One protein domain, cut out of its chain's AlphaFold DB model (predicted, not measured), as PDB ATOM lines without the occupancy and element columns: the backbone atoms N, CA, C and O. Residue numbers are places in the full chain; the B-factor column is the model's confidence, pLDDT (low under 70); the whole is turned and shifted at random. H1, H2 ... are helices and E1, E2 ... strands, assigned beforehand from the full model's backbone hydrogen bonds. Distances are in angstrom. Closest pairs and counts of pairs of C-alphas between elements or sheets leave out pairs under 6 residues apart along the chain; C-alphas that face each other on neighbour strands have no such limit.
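What this domain is: This is residues 3 to 117 of the 124 residues of the protein "PEP-CTERM sorting domain-containing protein" of Oxalobacteraceae bacterium (UniProt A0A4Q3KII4). A sandwich of two three-stranded sheets, E4 E1 E6 and E3 E2 E5, makes the body, and from one end of it the long helix H1 sticks out as an arm, with residues 94 to 117 standing free. The body without that arm spans 43 by 23 by 15 A; with it the spans are 81 by 29 by 16 A. The printed part has 115 residues, with six named strands followed by one named helix, both sheets antiparallel in the orders above, and the class is mixed. The whole is extended, with a radius of gyration of the C-alphas of 22.6 A.

How they stand to each other: E1, residues 8 to 18, is the inner strand of a twisted sheet, with antiparallel neighbours E4, residues 49 to 58, and E6, residues 82 to 89. N 12 and O 54 are 2.8 A apart, and N 15 and O 85 2.8 A, within hydrogen-bond range. In the other sheet E2, residues 25 to 31, has antiparallel neighbours E3, residues 39 to 43, and E5, residues 63 to 70; E2 and E3 form a hairpin. N 27 and O 41 are 2.9 A apart, and N 28 and O 67 3.0 A, within that range. The facing parts of the sheets are 9.1 A centre to centre, their best planes 14 degrees apart. The closest C-alphas of E3 and E4, Ile 40 and Tyr 54, are 7.1 A apart. H1, residues 95 to 115, is on neither sheet; every O i to N i+4 pair in it is within hydrogen-bond range.

Where its parts are: E1 begins at C-alpha 8, (65.565, 114.549, 102.846), and measures 31.7 A from first to last C-alpha; E4 measures 27.6 A. H1 measures 30.5 A and ends at C-alpha 115, (25.481, 110.121, 115.042).

The domain as a whole: The C-alphas farthest apart, Phe 78 and Val 117, are 82.3 A apart. The printed part has no cut. The link E5 to E6 is long, 11 residues. Residues 91 to 95 have pLDDT under 70.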
ATOM      1  N   VAL A   3      71.809 107.176  94.492       92.00
ATOM      2  CA  VAL A   3      70.906 108.204  93.967       92.00
ATOM      3  C   VAL A   3      69.767 108.367  94.959       92.00
ATOM      4  O   VAL A   3      69.080 107.392  95.258       92.00
ATOM      5  N   ALA A   4      69.573 109.578  95.477       91.81
ATOM      6  CA  ALA A   4      68.538 109.848  96.463       91.81
ATOM      7  C   ALA A   4      67.144 109.650  95.842       91.81
ATOM      8  O   ALA A   4      66.786 110.380  94.916       91.81
ATOM      9  N   PRO A   5      66.319 108.702  96.325       91.50
ATOM     10  CA  PRO A   5      64.982 108.496  95.769       91.50
ATOM     11  C   PRO A   5      64.029 109.664  96.053       91.50
ATOM     12  O   PRO A   5      63.029 109.826  95.361       91.50
ATOM     13  N   ARG A   6      64.310 110.472  97.081       90.25
ATOM     14  CA  ARG A   6      63.513 111.640  97.457       90.25
ATOM     15  C   ARG A   6      64.334 112.638  98.256       90.25
ATOM     16  O   ARG A   6      65.417 112.320  98.730       90.25
ATOM     17  N   THR A   7      63.788 113.832  98.415       91.81
ATOM     18  CA  THR A   7      64.427 114.883  99.197       91.81
ATOM     19  C   THR A   7      64.353 114.572 100.692       91.81
ATOM     20  O   THR A   7      63.284 114.238 101.203       91.81
ATOM     21  N   GLY A   8      65.478 114.695 101.395       92.00
ATOM     22  CA  GLY A   8      65.565 114.549 102.846       92.00
ATOM     23  C   GLY A   8      66.983 114.273 103.338       92.00
ATOM     24  O   GLY A   8      67.941 114.315 102.567       92.00
ATOM     25  N   THR A   9      67.121 113.996 104.633       91.94
ATOM     26  CA  THR A   9      68.421 113.709 105.256       91.94
ATOM     27  C   THR A   9      68.761 112.227 105.168       91.94
ATOM     28  O   THR A   9      67.996 111.376 105.621       91.94
ATOM     29  N   TYR A  10      69.932 111.934 104.618       91.50
ATOM     30  CA  TYR A  10      70.496 110.597 104.516       91.50
ATOM     31  C   TYR A  10      71.699 110.472 105.445       91.50
ATOM     32  O   TYR A  10      72.486 111.411 105.562       91.50
ATOM     33  N   THR A  11      71.840 109.317 106.084       91.38
ATOM     34  CA  THR A  11      72.954 108.976 106.968       91.38
ATOM     35  C   THR A  11      73.783 107.867 106.339       91.38
ATOM     36  O   THR A  11      73.256 106.888 105.816       91.38
ATOM     37  N   TYR A  12      75.094 108.048 106.379       89.56
ATOM     38  CA  TYR A  12      76.105 107.142 105.874       89.56
ATOM     39  C   TYR A  12      76.749 106.479 107.077       89.56
ATOM     40  O   TYR A  12      77.388 107.165 107.871       89.56
ATOM     41  N   ASP A  13      76.602 105.168 107.186       90.94
ATOM     42  CA  ASP A  13      77.354 104.339 108.119       90.94
ATOM     43  C   ASP A  13      78.520 103.745 107.349       90.94
ATOM     44  O   ASP A  13      78.308 102.989 106.400       90.94
ATOM     45  N   VAL A  14      79.749 104.110 107.701       90.94
ATOM     46  CA  VAL A  14      80.919 103.728 106.912       90.94
ATOM     47  C   VAL A  14      81.993 103.180 107.823       90.94
ATOM     48  O   VAL A  14      82.338 103.783 108.836       90.94
ATOM     49  N   THR A  15      82.558 102.060 107.401       91.38
ATOM     50  CA  THR A  15      83.722 101.423 107.995       91.38
ATOM     51  C   THR A  15      84.851 101.434 106.981       91.38
ATOM     52  O   THR A  15      84.698 100.970 105.849       91.38
ATOM     53  N   VAL A  16      85.992 101.954 107.403       90.12
ATOM     54  CA  VAL A  16      87.247 101.971 106.662       90.12
ATOM     55  C   VAL A  16      88.196 100.999 107.343       90.12
ATOM     56  O   VAL A  16      88.411 101.098 108.548       90.12
ATOM     57  N   ASN A  17      88.761 100.070 106.579       89.31
ATOM     58  CA  ASN A  17      89.780  99.141 107.053       89.31
ATOM     59  C   ASN A  17      91.079  99.422 106.308       89.31
ATOM     60  O   ASN A  17      91.130  99.298 105.080       89.31
ATOM     61  N   ARG A  18      92.121  99.784 107.052       85.38
ATOM     62  CA  ARG A  18      93.470  99.958 106.523       85.38
ATOM     63  C   ARG A  18      94.232  98.647 106.651       85.38
ATOM     64  O   ARG A  18      94.337  98.083 107.736       85.38
ATOM     65  N   GLY A  19      94.738  98.167 105.522       78.94
ATOM     66  CA  GLY A  19      95.605  96.995 105.429       78.94
ATOM     67  C   GLY A  19      97.096  97.331 105.496       78.94
ATOM     68  O   GLY A  19      97.915  96.422 105.414       78.94
ATOM     69  N   ASP A  20      97.450  98.611 105.636       78.69
ATOM     70  CA  ASP A  20      98.828  99.098 105.670       78.69
ATOM     71  C   ASP A  20      99.186  99.828 106.979       78.69
ATOM     72  O   ASP A  20      98.338 100.232 107.782       78.69
ATOM     73  N   SER A  21     100.491 100.021 107.171       73.50
ATOM     74  CA  SER A  21     101.083 100.854 108.222       73.50
ATOM     75  C   SER A  21     101.561 102.214 107.691       73.50
ATOM     76  O   SER A  21     102.451 102.820 108.288       73.50
ATOM     77  N   GLY A  22     101.055 102.633 106.527       73.38
ATOM     78  CA  GLY A  22     101.478 103.830 105.811       73.38
ATOM     79  C   GLY A  22     100.880 105.113 106.378       73.38
ATOM     80  O   GLY A  22     100.349 105.152 107.492       73.38
ATOM     81  N   ASP A  23     100.982 106.184 105.596       75.19
ATOM     82  CA  ASP A  23     100.356 107.461 105.917       75.19
ATOM     83  C   ASP A  23      98.830 107.310 105.986       75.19
ATOM     84  O   ASP A  23      98.236 106.463 105.326       75.19
ATOM     85  N   GLY A  24      98.184 108.101 106.843       81.25
ATOM     86  CA  GLY A  24      96.732 108.065 107.000       81.25
ATOM     87  C   GLY A  24      95.952 108.308 105.698       81.25
ATOM     88  O   GLY A  24      96.516 108.688 104.680       81.25
ATOM     89  N   VAL A  25      94.627 108.186 105.733       87.69
ATOM     90  CA  VAL A  25      93.766 108.467 104.569       87.69
ATOM     91  C   VAL A  25      92.752 109.561 104.857       87.69
ATOM     92  O   VAL A  25      92.326 109.752 105.996       87.69
ATOM     93  N   ASN A  26      92.337 110.270 103.814       89.31
ATOM     94  CA  ASN A  26      91.212 111.188 103.869       89.31
ATOM     95  C   ASN A  26      89.986 110.538 103.253       89.31
ATOM     96  O   ASN A  26      90.062 109.837 102.245       89.31
ATOM     97  N   LEU A  27      88.837 110.832 103.836       89.00
ATOM     98  CA  LEU A  27      87.572 110.313 103.374       89.00
ATOM     99  C   LEU A  27      86.632 111.455 103.046       89.00
ATOM    100  O   LEU A  27      86.460 112.374 103.845       89.00
ATOM    101  N   PHE A  28      86.016 111.390 101.874       89.00
ATOM    102  CA  PHE A  28      85.183 112.461 101.347       89.00
ATOM    103  C   PHE A  28      83.884 111.918 100.756       89.00
ATOM    104  O   PHE A  28      83.792 110.760 100.334       89.00
ATOM    105  N   THR A  29      82.873 112.783 100.697       88.50
ATOM    106  CA  THR A  29      81.708 112.561  99.830       88.50
ATOM    107  C   THR A  29      81.941 113.233  98.485       88.50
ATOM    108  O   THR A  29      82.699 114.190  98.402       88.50
ATOM    109  N   PHE A  30      81.297 112.762  97.423       87.56
ATOM    110  CA  PHE A  30      81.196 113.488  96.155       87.56
ATOM    111  C   PHE A  30      79.733 113.713  95.814       87.56
ATOM    112  O   PHE A  30      78.942 112.776  95.893       87.56
ATOM    113  N   ASN A  31      79.380 114.935  95.426       84.44
ATOM    114  CA  ASN A  31      78.007 115.325  95.124       84.44
ATOM    115  C   ASN A  31      77.867 115.768  93.659       84.44
ATOM    116  O   ASN A  31      78.651 116.583  93.177       84.44
ATOM    117  N   SER A  32      76.847 115.265  92.959       79.81
ATOM    118  CA  SER A  32      76.585 115.610  91.558       79.81
ATOM    119  C   SER A  32      76.056 117.025  91.317       79.81
ATOM    120  O   SER A  32      76.081 117.455  90.171       79.81
ATOM    121  N   LEU A  33      75.529 117.720  92.332       78.50
ATOM    122  CA  LEU A  33      74.978 119.073  92.150       78.50
ATOM    123  C   LEU A  33      76.075 120.133  92.016       78.50
ATOM    124  O   LEU A  33      76.058 120.907  91.066       78.50
ATOM    125  N   ASP A  34      77.044 120.114  92.930       76.56
ATOM    126  CA  ASP A  34      78.033 121.194  93.048       76.56
ATOM    127  C   ASP A  34      79.452 120.743  92.670       76.56
ATOM    128  O   ASP A  34      80.395 121.529  92.731       76.56
ATOM    129  N   GLY A  35      79.646 119.456  92.351       77.69
ATOM    130  CA  GLY A  35      80.967 118.865  92.089       77.69
ATOM    131  C   GLY A  35      81.915 118.887  93.297       77.69
ATOM    132  O   GLY A  35      83.082 118.514  93.180       77.69
ATOM    133  N   THR A  36      81.427 119.322  94.459       82.56
ATOM    134  CA  THR A  36      82.203 119.453  95.687       82.56
ATOM    135  C   THR A  36      82.557 118.087  96.264       82.56
ATOM    136  O   THR A  36      81.811 117.109  96.131       82.56
ATOM    137  N   LYS A  37      83.707 118.046  96.948       85.81
ATOM    138  CA  LYS A  37      84.175 116.891  97.712       85.81
ATOM    139  C   LYS A  37      84.344 117.211  99.207       85.81
ATOM    140  O   LYS A  37      85.474 117.415  99.648       85.81
ATOM    141  N   PRO A  38      83.261 117.321  99.997       85.31
ATOM    142  CA  PRO A  38      83.370 117.596 101.429       85.31
ATOM    143  C   PRO A  38      84.209 116.534 102.148       85.31
ATOM    144  O   PRO A  38      83.917 115.340 102.029       85.31
ATOM    145  N   LEU A  39      85.217 116.971 102.912       86.81
ATOM    146  CA  LEU A  39      85.977 116.100 103.810       86.81
ATOM    147  C   LEU A  39      85.060 115.640 104.948       86.81
ATOM    148  O   LEU A  39      84.448 116.458 105.630       86.81
ATOM    149  N   ILE A  40      84.987 114.330 105.142       86.38
ATOM    150  CA  ILE A  40      84.235 113.698 106.222       86.38
ATOM    151  C   ILE A  40      85.156 113.431 107.412       86.38
ATOM    152  O   ILE A  40      84.812 113.756 108.545       86.38
ATOM    153  N   ALA A  41      86.321 112.832 107.155       86.75
ATOM    154  CA  ALA A  41      87.275 112.458 108.192       86.75
ATOM    155  C   ALA A  41      88.692 112.297 107.630       86.75
ATOM    156  O   ALA A  41      88.875 111.914 106.473       86.75
ATOM    157  N   THR A  42      89.683 112.513 108.493       86.38
ATOM    158  CA  THR A  42      91.074 112.100 108.279       86.38
ATOM    159  C   THR A  42      91.391 110.978 109.259       86.38
ATOM    160  O   THR A  42      91.245 111.136 110.471       86.38
ATOM    161  N   ILE A  43      91.810 109.832 108.737       84.94
ATOM    162  CA  ILE A  43      92.137 108.633 109.506       84.94
ATOM    163  C   ILE A  43      93.653 108.552 109.609       84.94
ATOM    164  O   ILE A  43      94.329 108.437 108.596       84.94
ATOM    165  N   ASN A  44      94.192 108.595 110.826       79.12
ATOM    166  CA  ASN A  44      95.636 108.550 111.059       79.12
ATOM    167  C   ASN A  44      96.203 107.116 111.022       79.12
ATOM    168  O   ASN A  44      95.496 106.146 111.303       79.12
ATOM    169  N   ALA A  45      97.513 107.012 110.775       72.75
ATOM    170  CA  ALA A  45      98.297 105.783 110.569       72.75
ATOM    171  C   ALA A  45      98.258 104.730 111.706       72.75
ATOM    172  O   ALA A  45      98.767 103.623 111.543       72.75
ATOM    173  N   GLY A  46      97.645 105.026 112.855       70.62
ATOM    174  CA  GLY A  46      97.617 104.131 114.019       70.62
ATOM    175  C   GLY A  46      96.374 103.249 114.153       70.62
ATOM    176  O   GLY A  46      96.407 102.289 114.918       70.62
ATOM    177  N   ASN A  47      95.275 103.553 113.451       70.62
ATOM    178  CA  ASN A  47      94.021 102.812 113.613       70.62
ATOM    179  C   ASN A  47      93.776 101.883 112.406       70.62
ATOM    180  O   ASN A  47      93.722 102.395 111.281       70.62
ATOM    181  N   PRO A  48      93.670 100.551 112.596       80.31
ATOM    182  CA  PRO A  48      93.442  99.609 111.498       80.31
ATOM    183  C   PRO A  48      91.997  99.629 110.986       80.31
ATOM    184  O   PRO A  48      91.768  99.407 109.802       80.31
ATOM    185  N   THR A  49      91.024  99.951 111.842       88.62
ATOM    186  CA  THR A  49      89.609 100.028 111.464       88.62
ATOM    187  C   THR A  49      88.981 101.281 112.052       88.62
ATOM    188  O   THR A  49      89.066 101.536 113.252       88.62
ATOM    189  N   TYR A  50      88.316 102.062 111.209       88.25
ATOM    190  CA  TYR A  50      87.629 103.281 111.607       88.25
ATOM    191  C   TYR A  50      86.185 103.254 111.121       88.25
ATOM    192  O   TYR A  50      85.935 103.110 109.927       88.25
ATOM    193  N   THR A  51      85.241 103.429 112.040       89.94
ATOM    194  CA  THR A  51      83.816 103.531 111.719       89.94
ATOM    195  C   THR A  51      83.302 104.898 112.127       89.94
ATOM    196  O   THR A  51      83.624 105.392 113.208       89.94
ATOM    197  N   PHE A  52      82.490 105.507 111.273       87.44
ATOM    198  CA  PHE A  52      81.871 106.796 111.550       87.44
ATOM    199  C   PHE A  52      80.503 106.894 110.877       87.44
ATOM    200  O   PHE A  52      80.164 106.124 109.973       87.44
ATOM    201  N   GLN A  53      79.744 107.892 111.328       90.69
ATOM    202  CA  GLN A  53      78.496 108.301 110.710       90.69
ATOM    203  C   GLN A  53      78.607 109.718 110.170       90.69
ATOM    204  O   GLN A  53      79.142 110.609 110.827       90.69
ATOM    205  N   TYR A  54      78.079 109.921 108.972       88.44
ATOM    206  CA  TYR A  54      77.956 111.233 108.352       88.44
ATOM    207  C   TYR A  54      76.517 111.415 107.890       88.44
ATOM    208  O   TYR A  54      75.921 110.462 107.405       88.44
ATOM    209  N   SER A  55      75.945 112.611 108.016       89.56
ATOM    210  CA  SER A  55      74.596 112.890 107.517       89.56
ATOM    211  C   SER A  55      74.610 114.074 106.568       89.56
ATOM    212  O   SER A  55      75.271 115.081 106.816       89.56
ATOM    213  N   GLN A  56      73.839 113.961 105.493       88.12
ATOM    214  CA  GLN A  56      73.720 114.986 104.466       88.12
ATOM    215  C   GLN A  56      72.267 115.120 104.025       88.12
ATOM    216  O   GLN A  56      71.558 114.132 103.835       88.12
ATOM    217  N   PHE A  57      71.831 116.360 103.819       89.19
ATOM    218  CA  PHE A  57      70.579 116.631 103.131       89.19
ATOM    219  C   PHE A  57      70.773 116.462 101.621       89.19
ATOM    220  O   PHE A  57      71.656 117.087 101.033       89.19
ATOM    221  N   LEU A  58      69.948 115.619 101.004       90.19
ATOM    222  CA  LEU A  58      69.945 115.370  99.566       90.19
ATOM    223  C   LEU A  58      68.593 115.758  98.977       90.19
ATOM    224  O   LEU A  58      67.549 115.586  99.604       90.19
ATOM    225  N   THR A  59      68.612 116.237  97.743       91.50
ATOM    226  CA  THR A  59      67.428 116.439  96.907       91.50
ATOM    227  C   THR A  59      67.123 115.171  96.110       91.50
ATOM    228  O   THR A  59      68.012 114.368  95.825       91.50
ATOM    229  N   ALA A  60      65.856 114.958  95.752       91.19
ATOM    230  CA  ALA A  60      65.457 113.823  94.922       91.19
ATOM    231  C   ALA A  60      66.255 113.785  93.601       91.19
ATOM    232  O   ALA A  60      66.368 114.789  92.905       91.19
ATOM    233  N   GLY A  61      66.802 112.620  93.252       91.25
ATOM    234  CA  GLY A  61      67.620 112.411  92.054       91.25
ATOM    235  C   GLY A  61      69.095 112.802  92.198       91.25
ATOM    236  O   GLY A  61      69.893 112.468  91.320       91.25
ATOM    237  N   GLN A  62      69.488 113.445  93.302       91.12
ATOM    238  CA  GLN A  62      70.881 113.794  93.571       91.12
ATOM    239  C   GLN A  62      71.739 112.537  93.709       91.12
ATOM    240  O   GLN A  62      71.374 111.596  94.423       91.12
ATOM    241  N   LYS A  63      72.887 112.522  93.024       90.56
ATOM    242  CA  LYS A  63      73.834 111.411  93.090       90.56
ATOM    243  C   LYS A  63      74.960 111.743  94.046       90.56
ATOM    244  O   LYS A  63      75.511 112.843  94.031       90.56
ATOM    245  N   VAL A  64      75.317 110.753  94.844       89.69
ATOM    246  CA  VAL A  64      76.365 110.868  95.849       89.69
ATOM    247  C   VAL A  64      77.154 109.576  95.938       89.69
ATOM    248  O   VAL A  64      76.665 108.480  95.636       89.69
ATOM    249  N   GLY A  65      78.388 109.683  96.391       87.75
ATOM    250  CA  GLY A  65      79.112 108.525  96.870       87.75
ATOM    251  C   GLY A  65      80.277 108.908  97.755       87.75
ATOM    252  O   GLY A  65      80.463 110.072  98.101       87.75
ATOM    253  N   LEU A  66      81.001 107.875  98.155       88.44
ATOM    254  CA  LEU A  66      82.100 107.937  99.101       88.44
ATOM    255  C   LEU A  66      83.388 107.619  98.360       88.44
ATOM    256  O   LEU A  66      83.407 106.708  97.527       88.44
ATOM    257  N   GLY A  67      84.441 108.362  98.662       87.00
ATOM    258  CA  GLY A  67      85.768 108.084  98.145       87.00
ATOM    259  C   GLY A  67      86.820 108.242  99.228       87.00
ATOM    260  O   GLY A  67      86.633 108.997 100.183       87.00
ATOM    261  N   ILE A  68      87.911 107.504  99.048       88.12
ATOM    262  CA  ILE A  68      89.138 107.613  99.831       88.12
ATOM    263  C   ILE A  68      90.178 108.283  98.948       88.12
ATOM    264  O   ILE A  68      90.317 107.933  97.778       88.12
ATOM    265  N   ASP A  69      90.871 109.261  99.510       87.75
ATOM    266  CA  ASP A  69      92.014 109.921  98.899       87.75
ATOM    267  C   ASP A  69      93.180 109.773  99.883       87.75
ATOM    268  O   ASP A  69      92.988 109.587 101.090       87.75
ATOM    269  N   ARG A  70      94.402 109.892  99.365       86.94
ATOM    270  CA  ARG A  70      95.608 109.994 100.190       86.94
ATOM    271  C   ARG A  70      95.425 111.009 101.325       86.94
ATOM    272  O   ARG A  70      94.809 112.068 101.156       86.94
ATOM    273  N   GLY A  71      95.966 110.674 102.487       77.25
ATOM    274  CA  GLY A  71      95.945 111.518 103.673       77.25
ATOM    275  C   GLY A  71      97.248 111.407 104.456       77.25
ATOM    276  O   GLY A  71      98.269 110.946 103.947       77.25
ATOM    277  N   GLY A  72      97.219 111.867 105.704       72.81
ATOM    278  CA  GLY A  72      98.394 111.850 106.571       72.81
ATOM    279  C   GLY A  72      99.490 112.856 106.175       72.81
ATOM    280  O   GLY A  72      99.354 113.591 105.194       72.81
ATOM    281  N   PRO A  73     100.581 112.926 106.960       73.44
ATOM    282  CA  PRO A  73     101.582 113.993 106.861       73.44
ATOM    283  C   PRO A  73     102.294 114.064 105.508       73.44
ATOM    284  O   PRO A  73     102.664 115.151 105.073       73.44
ATOM    285  N   ASN A  74     102.473 112.922 104.840       78.69
ATOM    286  CA  ASN A  74     103.248 112.841 103.603       78.69
ATOM    287  C   ASN A  74     102.387 112.766 102.333       78.69
ATOM    288  O   ASN A  74     102.942 112.787 101.236       78.69
ATOM    289  N   ASN A  75     101.052 112.709 102.453       80.56
ATOM    290  CA  ASN A  75     100.112 112.769 101.327       80.56
ATOM    291  C   ASN A  75     100.526 111.854 100.147       80.56
ATOM    292  O   ASN A  75     100.715 112.302  99.005       80.56
ATOM    293  N   SER A  76     100.703 110.566 100.440       78.69
ATOM    294  CA  SER A  76     101.294 109.564  99.547       78.69
ATOM    295  C   SER A  76     100.290 108.465  99.184       78.69
ATOM    296  O   SER A  76      99.413 108.153  99.977       78.69
ATOM    297  N   TYR A  77     100.429 107.879  97.988       80.06
ATOM    298  CA  TYR A  77      99.694 106.671  97.562       80.06
ATOM    299  C   TYR A  77     100.565 105.400  97.626       80.06
ATOM    300  O   TYR A  77     100.133 104.318  97.233       80.06
ATOM    301  N   PHE A  78     101.832 105.523  98.036       78.06
ATOM    302  CA  PHE A  78     102.763 104.397  98.052       78.06
ATOM    303  C   PHE A  78     102.414 103.409  99.168       78.06
ATOM    304  O   PHE A  78     102.352 103.799 100.330       78.06
ATOM    305  N   ASN A  79     102.263 102.128  98.809       75.38
ATOM    306  CA  ASN A  79     101.899 101.033  99.719       75.38
ATOM    307  C   ASN A  79     100.602 101.282 100.516       75.38
ATOM    308  O   ASN A  79     100.486 100.814 101.644       75.38
ATOM    309  N   ASP A  80      99.642 102.000  99.927       78.69
ATOM    310  CA  ASP A  80      98.316 102.203 100.515       78.69
ATOM    311  C   ASP A  80      97.386 101.052 100.104       78.69
ATOM    312  O   ASP A  80      97.163 100.791  98.917       78.69
ATOM    313  N   SER A  81      96.865 100.340 101.098       82.56
ATOM    314  CA  SER A  81      95.885  99.271 100.943       82.56
ATOM    315  C   SER A  81      94.705  99.535 101.866       82.56
ATOM    316  O   SER A  81      94.421  98.768 102.791       82.56
ATOM    317  N   THR A  82      93.984 100.619 101.596       86.44
ATOM    318  CA  THR A  82      92.772 100.965 102.332       86.44
ATOM    319  C   THR A  82      91.502 100.526 101.604       86.44
ATOM    320  O   THR A  82      91.280 100.815 100.430       86.44
ATOM    321  N   THR A  83      90.611  99.858 102.336       88.31
ATOM    322  CA  THR A  83      89.271  99.488 101.870       88.31
ATOM    323  C   THR A  83      88.205 100.245 102.649       88.31
ATOM    324  O   THR A  83      88.402 100.602 103.811       88.31
ATOM    325  N   PHE A  84      87.047 100.468 102.032       88.12
ATOM    326  CA  PHE A  84      85.872 100.966 102.736       88.12
ATOM    327  C   PHE A  84      84.625 100.191 102.348       88.12
ATOM    328  O   PHE A  84      84.473  99.706 101.226       88.12
ATOM    329  N   SER A  85      83.703 100.132 103.293       89.25
ATOM    330  CA  SER A  85      82.364  99.602 103.117       89.25
ATOM    331  C   SER A  85      81.404 100.482 103.891       89.25
ATOM    332  O   SER A  85      81.737 100.943 104.980       89.25
ATOM    333  N   GLY A  86      80.209 100.706 103.366       86.56
ATOM    334  CA  GLY A  86      79.217 101.467 104.096       86.56
ATOM    335  C   GLY A  86      77.827 101.328 103.517       86.56
ATOM    336  O   GLY A  86      77.649 100.916 102.369       86.56
ATOM    337  N   THR A  87      76.845 101.683 104.331       89.81
ATOM    338  CA  THR A  87      75.433 101.707 103.966       89.81
ATOM    339  C   THR A  87      74.896 103.121 104.060       89.81
ATOM    340  O   THR A  87      75.343 103.919 104.879       89.81
ATOM    341  N   ILE A  88      73.921 103.429 103.210       89.25
ATOM    342  CA  ILE A  88      73.234 104.719 103.206       89.25
ATOM    343  C   ILE A  88      71.791 104.464 103.619       89.25
ATOM    344  O   ILE A  88      71.099 103.658 102.994       89.25
ATOM    345  N   SER A  89      71.354 105.142 104.673       88.31
ATOM    346  CA  SER A  89      70.016 105.053 105.256       88.31
ATOM    347  C   SER A  89      69.338 106.438 105.295       88.31
ATOM    348  O   SER A  89      69.994 107.460 105.126       88.31
ATOM    349  N   GLY A  90      68.006 106.496 105.442       77.00
ATOM    350  CA  GLY A  90      67.184 107.713 105.225       77.00
ATOM    351  C   GLY A  90      66.650 107.766 103.787       77.00
ATOM    352  O   GLY A  90      67.042 106.954 102.963       77.00
ATOM    353  N   ALA A  91      65.707 108.575 103.307       66.75
ATOM    354  CA  ALA A  91      64.734 109.570 103.747       66.75
ATOM    355  C   ALA A  91      63.631 109.283 104.779       66.75
ATOM    356  O   ALA A  91      62.654 109.991 104.669       66.75
ATOM    357  N   VAL A  92      63.576 108.173 105.535       64.50
ATOM    358  CA  VAL A  92      62.372 107.625 106.254       64.50
ATOM    359  C   VAL A  92      61.023 108.298 105.928       64.50
ATOM    360  O   VAL A  92      60.701 109.356 106.470       64.50
ATOM    361  N   PRO A  93      60.208 107.712 105.039       66.81
ATOM    362  CA  PRO A  93      58.811 108.090 104.996       66.81
ATOM    363  C   PRO A  93      58.276 107.308 106.226       66.81
ATOM    364  O   PRO A  93      58.371 106.096 106.320       66.81
ATOM    365  N   GLU A  94      57.799 107.883 107.309       67.94
ATOM    366  CA  GLU A  94      56.462 108.438 107.358       67.94
ATOM    367  C   GLU A  94      56.030 108.481 108.840       67.94
ATOM    368  O   GLU A  94      55.202 107.678 109.260       67.94
ATOM    369  N   PRO A  95      56.489 109.424 109.678       67.25
ATOM    370  CA  PRO A  95      55.667 109.798 110.827       67.25
ATOM    371  C   PRO A  95      54.341 110.412 110.333       67.25
ATOM    372  O   PRO A  95      53.278 110.175 110.899       67.25
ATOM    373  N   ALA A  96      54.397 111.148 109.214       74.00
ATOM    374  CA  ALA A  96      53.263 111.869 108.641       74.00
ATOM    375  C   ALA A  96      52.190 110.957 108.030       74.00
ATOM    376  O   ALA A  96      51.009 111.193 108.259       74.00
ATOM    377  N   THR A  97      52.551 109.912 107.282       80.00
ATOM    378  CA  THR A  97      51.533 109.044 106.660       80.00
ATOM    379  C   THR A  97      50.827 108.187 107.697       80.00
ATOM    380  O   THR A  97      49.611 108.045 107.630       80.00
ATOM    381  N   TRP A  98      51.537 107.711 108.725       87.38
ATOM    382  CA  TRP A  98      50.900 107.024 109.849       87.38
ATOM    383  C   TRP A  98      49.966 107.972 110.604       87.38
ATOM    384  O   TRP A  98      48.826 107.610 110.890       87.38
ATOM    385  N   ALA A  99      50.387 109.219 110.833       87.38
ATOM    386  CA  ALA A  99      49.520 110.246 111.403       87.38
ATOM    387  C   ALA A  99      48.298 110.557 110.515       87.38
ATOM    388  O   ALA A  99      47.207 110.751 111.041       87.38
ATOM    389  N   MET A 100      48.438 110.549 109.185       88.88
ATOM    390  CA  MET A 100      47.326 110.739 108.246       88.88
ATOM    391  C   MET A 100      46.357 109.554 108.251       88.88
ATOM    392  O   MET A 100      45.145 109.763 108.262       88.88
ATOM    393  N   MET A 101      46.862 108.316 108.293       91.06
ATOM    394  CA  MET A 101      46.028 107.113 108.392       91.06
ATOM    395  C   MET A 101      45.256 107.094 109.712       91.06
ATOM    396  O   MET A 101      44.037 106.917 109.721       91.06
ATOM    397  N   ILE A 102      45.945 107.352 110.826       92.69
ATOM    398  CA  ILE A 102      45.333 107.435 112.157       92.69
ATOM    399  C   ILE A 102      44.338 108.595 112.212       92.69
ATOM    400  O   ILE A 102      43.228 108.425 112.710       92.69
ATOM    401  N   GLY A 103      44.696 109.756 111.662       93.81
ATOM    402  CA  GLY A 103      43.825 110.924 111.579       93.81
ATOM    403  C   GLY A 103      42.558 110.646 110.769       93.81
ATOM    404  O   GLY A 103      41.460 110.948 111.231       93.81
ATOM    405  N   GLY A 104      42.682 110.003 109.605       94.25
ATOM    406  CA  GLY A 104      41.553 109.587 108.772       94.25
ATOM    407  C   GLY A 104      40.619 108.619 109.497       94.25
ATOM    408  O   GLY A 104      39.413 108.857 109.571       94.25
ATOM    409  N   ILE A 105      41.175 107.569 110.109       96.25
ATOM    410  CA  ILE A 105      40.401 106.590 110.889       96.25
ATOM    411  C   ILE A 105      39.742 107.258 112.106       96.25
ATOM    412  O   ILE A 105      38.568 107.011 112.389       96.25
ATOM    413  N   GLY A 106      40.459 108.145 112.799       95.25
ATOM    414  CA  GLY A 106      39.955 108.908 113.939       95.25
ATOM    415  C   GLY A 106      38.795 109.832 113.567       95.25
ATOM    416  O   GLY A 106      37.786 109.861 114.273       95.25
ATOM    417  N   MET A 107      38.886 110.526 112.428       95.69
ATOM    418  CA  MET A 107      37.803 111.366 111.904       95.69
ATOM    419  C   MET A 107      36.563 110.543 111.545       95.69
ATOM    420  O   MET A 107      35.454 110.899 111.953       95.69
ATOM    421  N   VAL A 108      36.734 109.420 110.840       95.38
ATOM    422  CA  VAL A 108      35.623 108.520 110.484       95.38
ATOM    423  C   VAL A 108      34.955 107.959 111.744       95.38
ATOM    424  O   VAL A 108      33.737 108.068 111.904       95.38
ATOM    425  N   GLY A 109      35.740 107.425 112.684       94.50
ATOM    426  CA  GLY A 109      35.231 106.892 113.949       94.50
ATOM    427  C   GLY A 109      34.537 107.954 114.811       94.50
ATOM    428  O   GLY A 109      33.474 107.694 115.383       94.50
ATOM    429  N   GLY A 110      35.086 109.170 114.864       94.62
ATOM    430  CA  GLY A 110      34.486 110.314 115.554       94.62
ATOM    431  C   GLY A 110      33.138 110.724 114.955       94.62
ATOM    432  O   GLY A 110      32.158 110.900 115.686       94.62
ATOM    433  N   ALA A 111      33.048 110.788 113.624       93.19
ATOM    434  CA  ALA A 111      31.803 111.084 112.918       93.19
ATOM    435  C   ALA A 111      30.720 110.017 113.173       93.19
ATOM    436  O   ALA A 111      29.557 110.359 113.409       93.19
ATOM    437  N   MET A 112      31.093 108.732 113.196       93.25
ATOM    438  CA  MET A 112      30.175 107.630 113.513       93.25
ATOM    439  C   MET A 112      29.648 107.698 114.953       93.25
ATOM    440  O   MET A 112      28.457 107.475 115.177       93.25
ATOM    441  N   ARG A 113      30.503 108.034 115.932       90.50
ATOM    442  CA  ARG A 113      30.098 108.159 117.345       90.50
ATOM    443  C   ARG A 113      29.121 109.314 117.563       90.50
ATOM    444  O   ARG A 113      28.129 109.132 118.262       90.50
ATOM    445  N   ARG A 114      29.330 110.462 116.905       88.62
ATOM    446  CA  ARG A 114      28.439 111.632 117.024       88.62
ATOM    447  C   ARG A 114      27.005 111.346 116.562       88.62
ATOM    448  O   ARG A 114      26.066 111.882 117.138       88.62
ATOM    449  N   ARG A 115      26.818 110.479 115.558       82.94
ATOM    450  CA  ARG A 115      25.481 110.121 115.042       82.94
ATOM    451  C   ARG A 115      24.651 109.271 116.009       82.94
ATOM    452  O   ARG A 115      23.431 109.291 115.913       82.94
ATOM    453  N   ARG A 116      25.275 108.550 116.947       77.56
ATOM    454  CA  ARG A 116      24.573 107.637 117.872       77.56
ATOM    455  C   ARG A 116      24.009 108.310 119.133       77.56
ATOM    456  O   ARG A 116      23.356 107.637 119.914       77.56
ATOM    457  N   VAL A 117      24.231 109.611 119.341       76.25
ATOM    458  CA  VAL A 117      23.843 110.312 120.586       76.25
ATOM    459  C   VAL A 117      22.381 110.811 120.575       76.25
ATOM    460  O   VAL A 117      21.904 111.355 121.564       76.25
TER     461      VAL A 117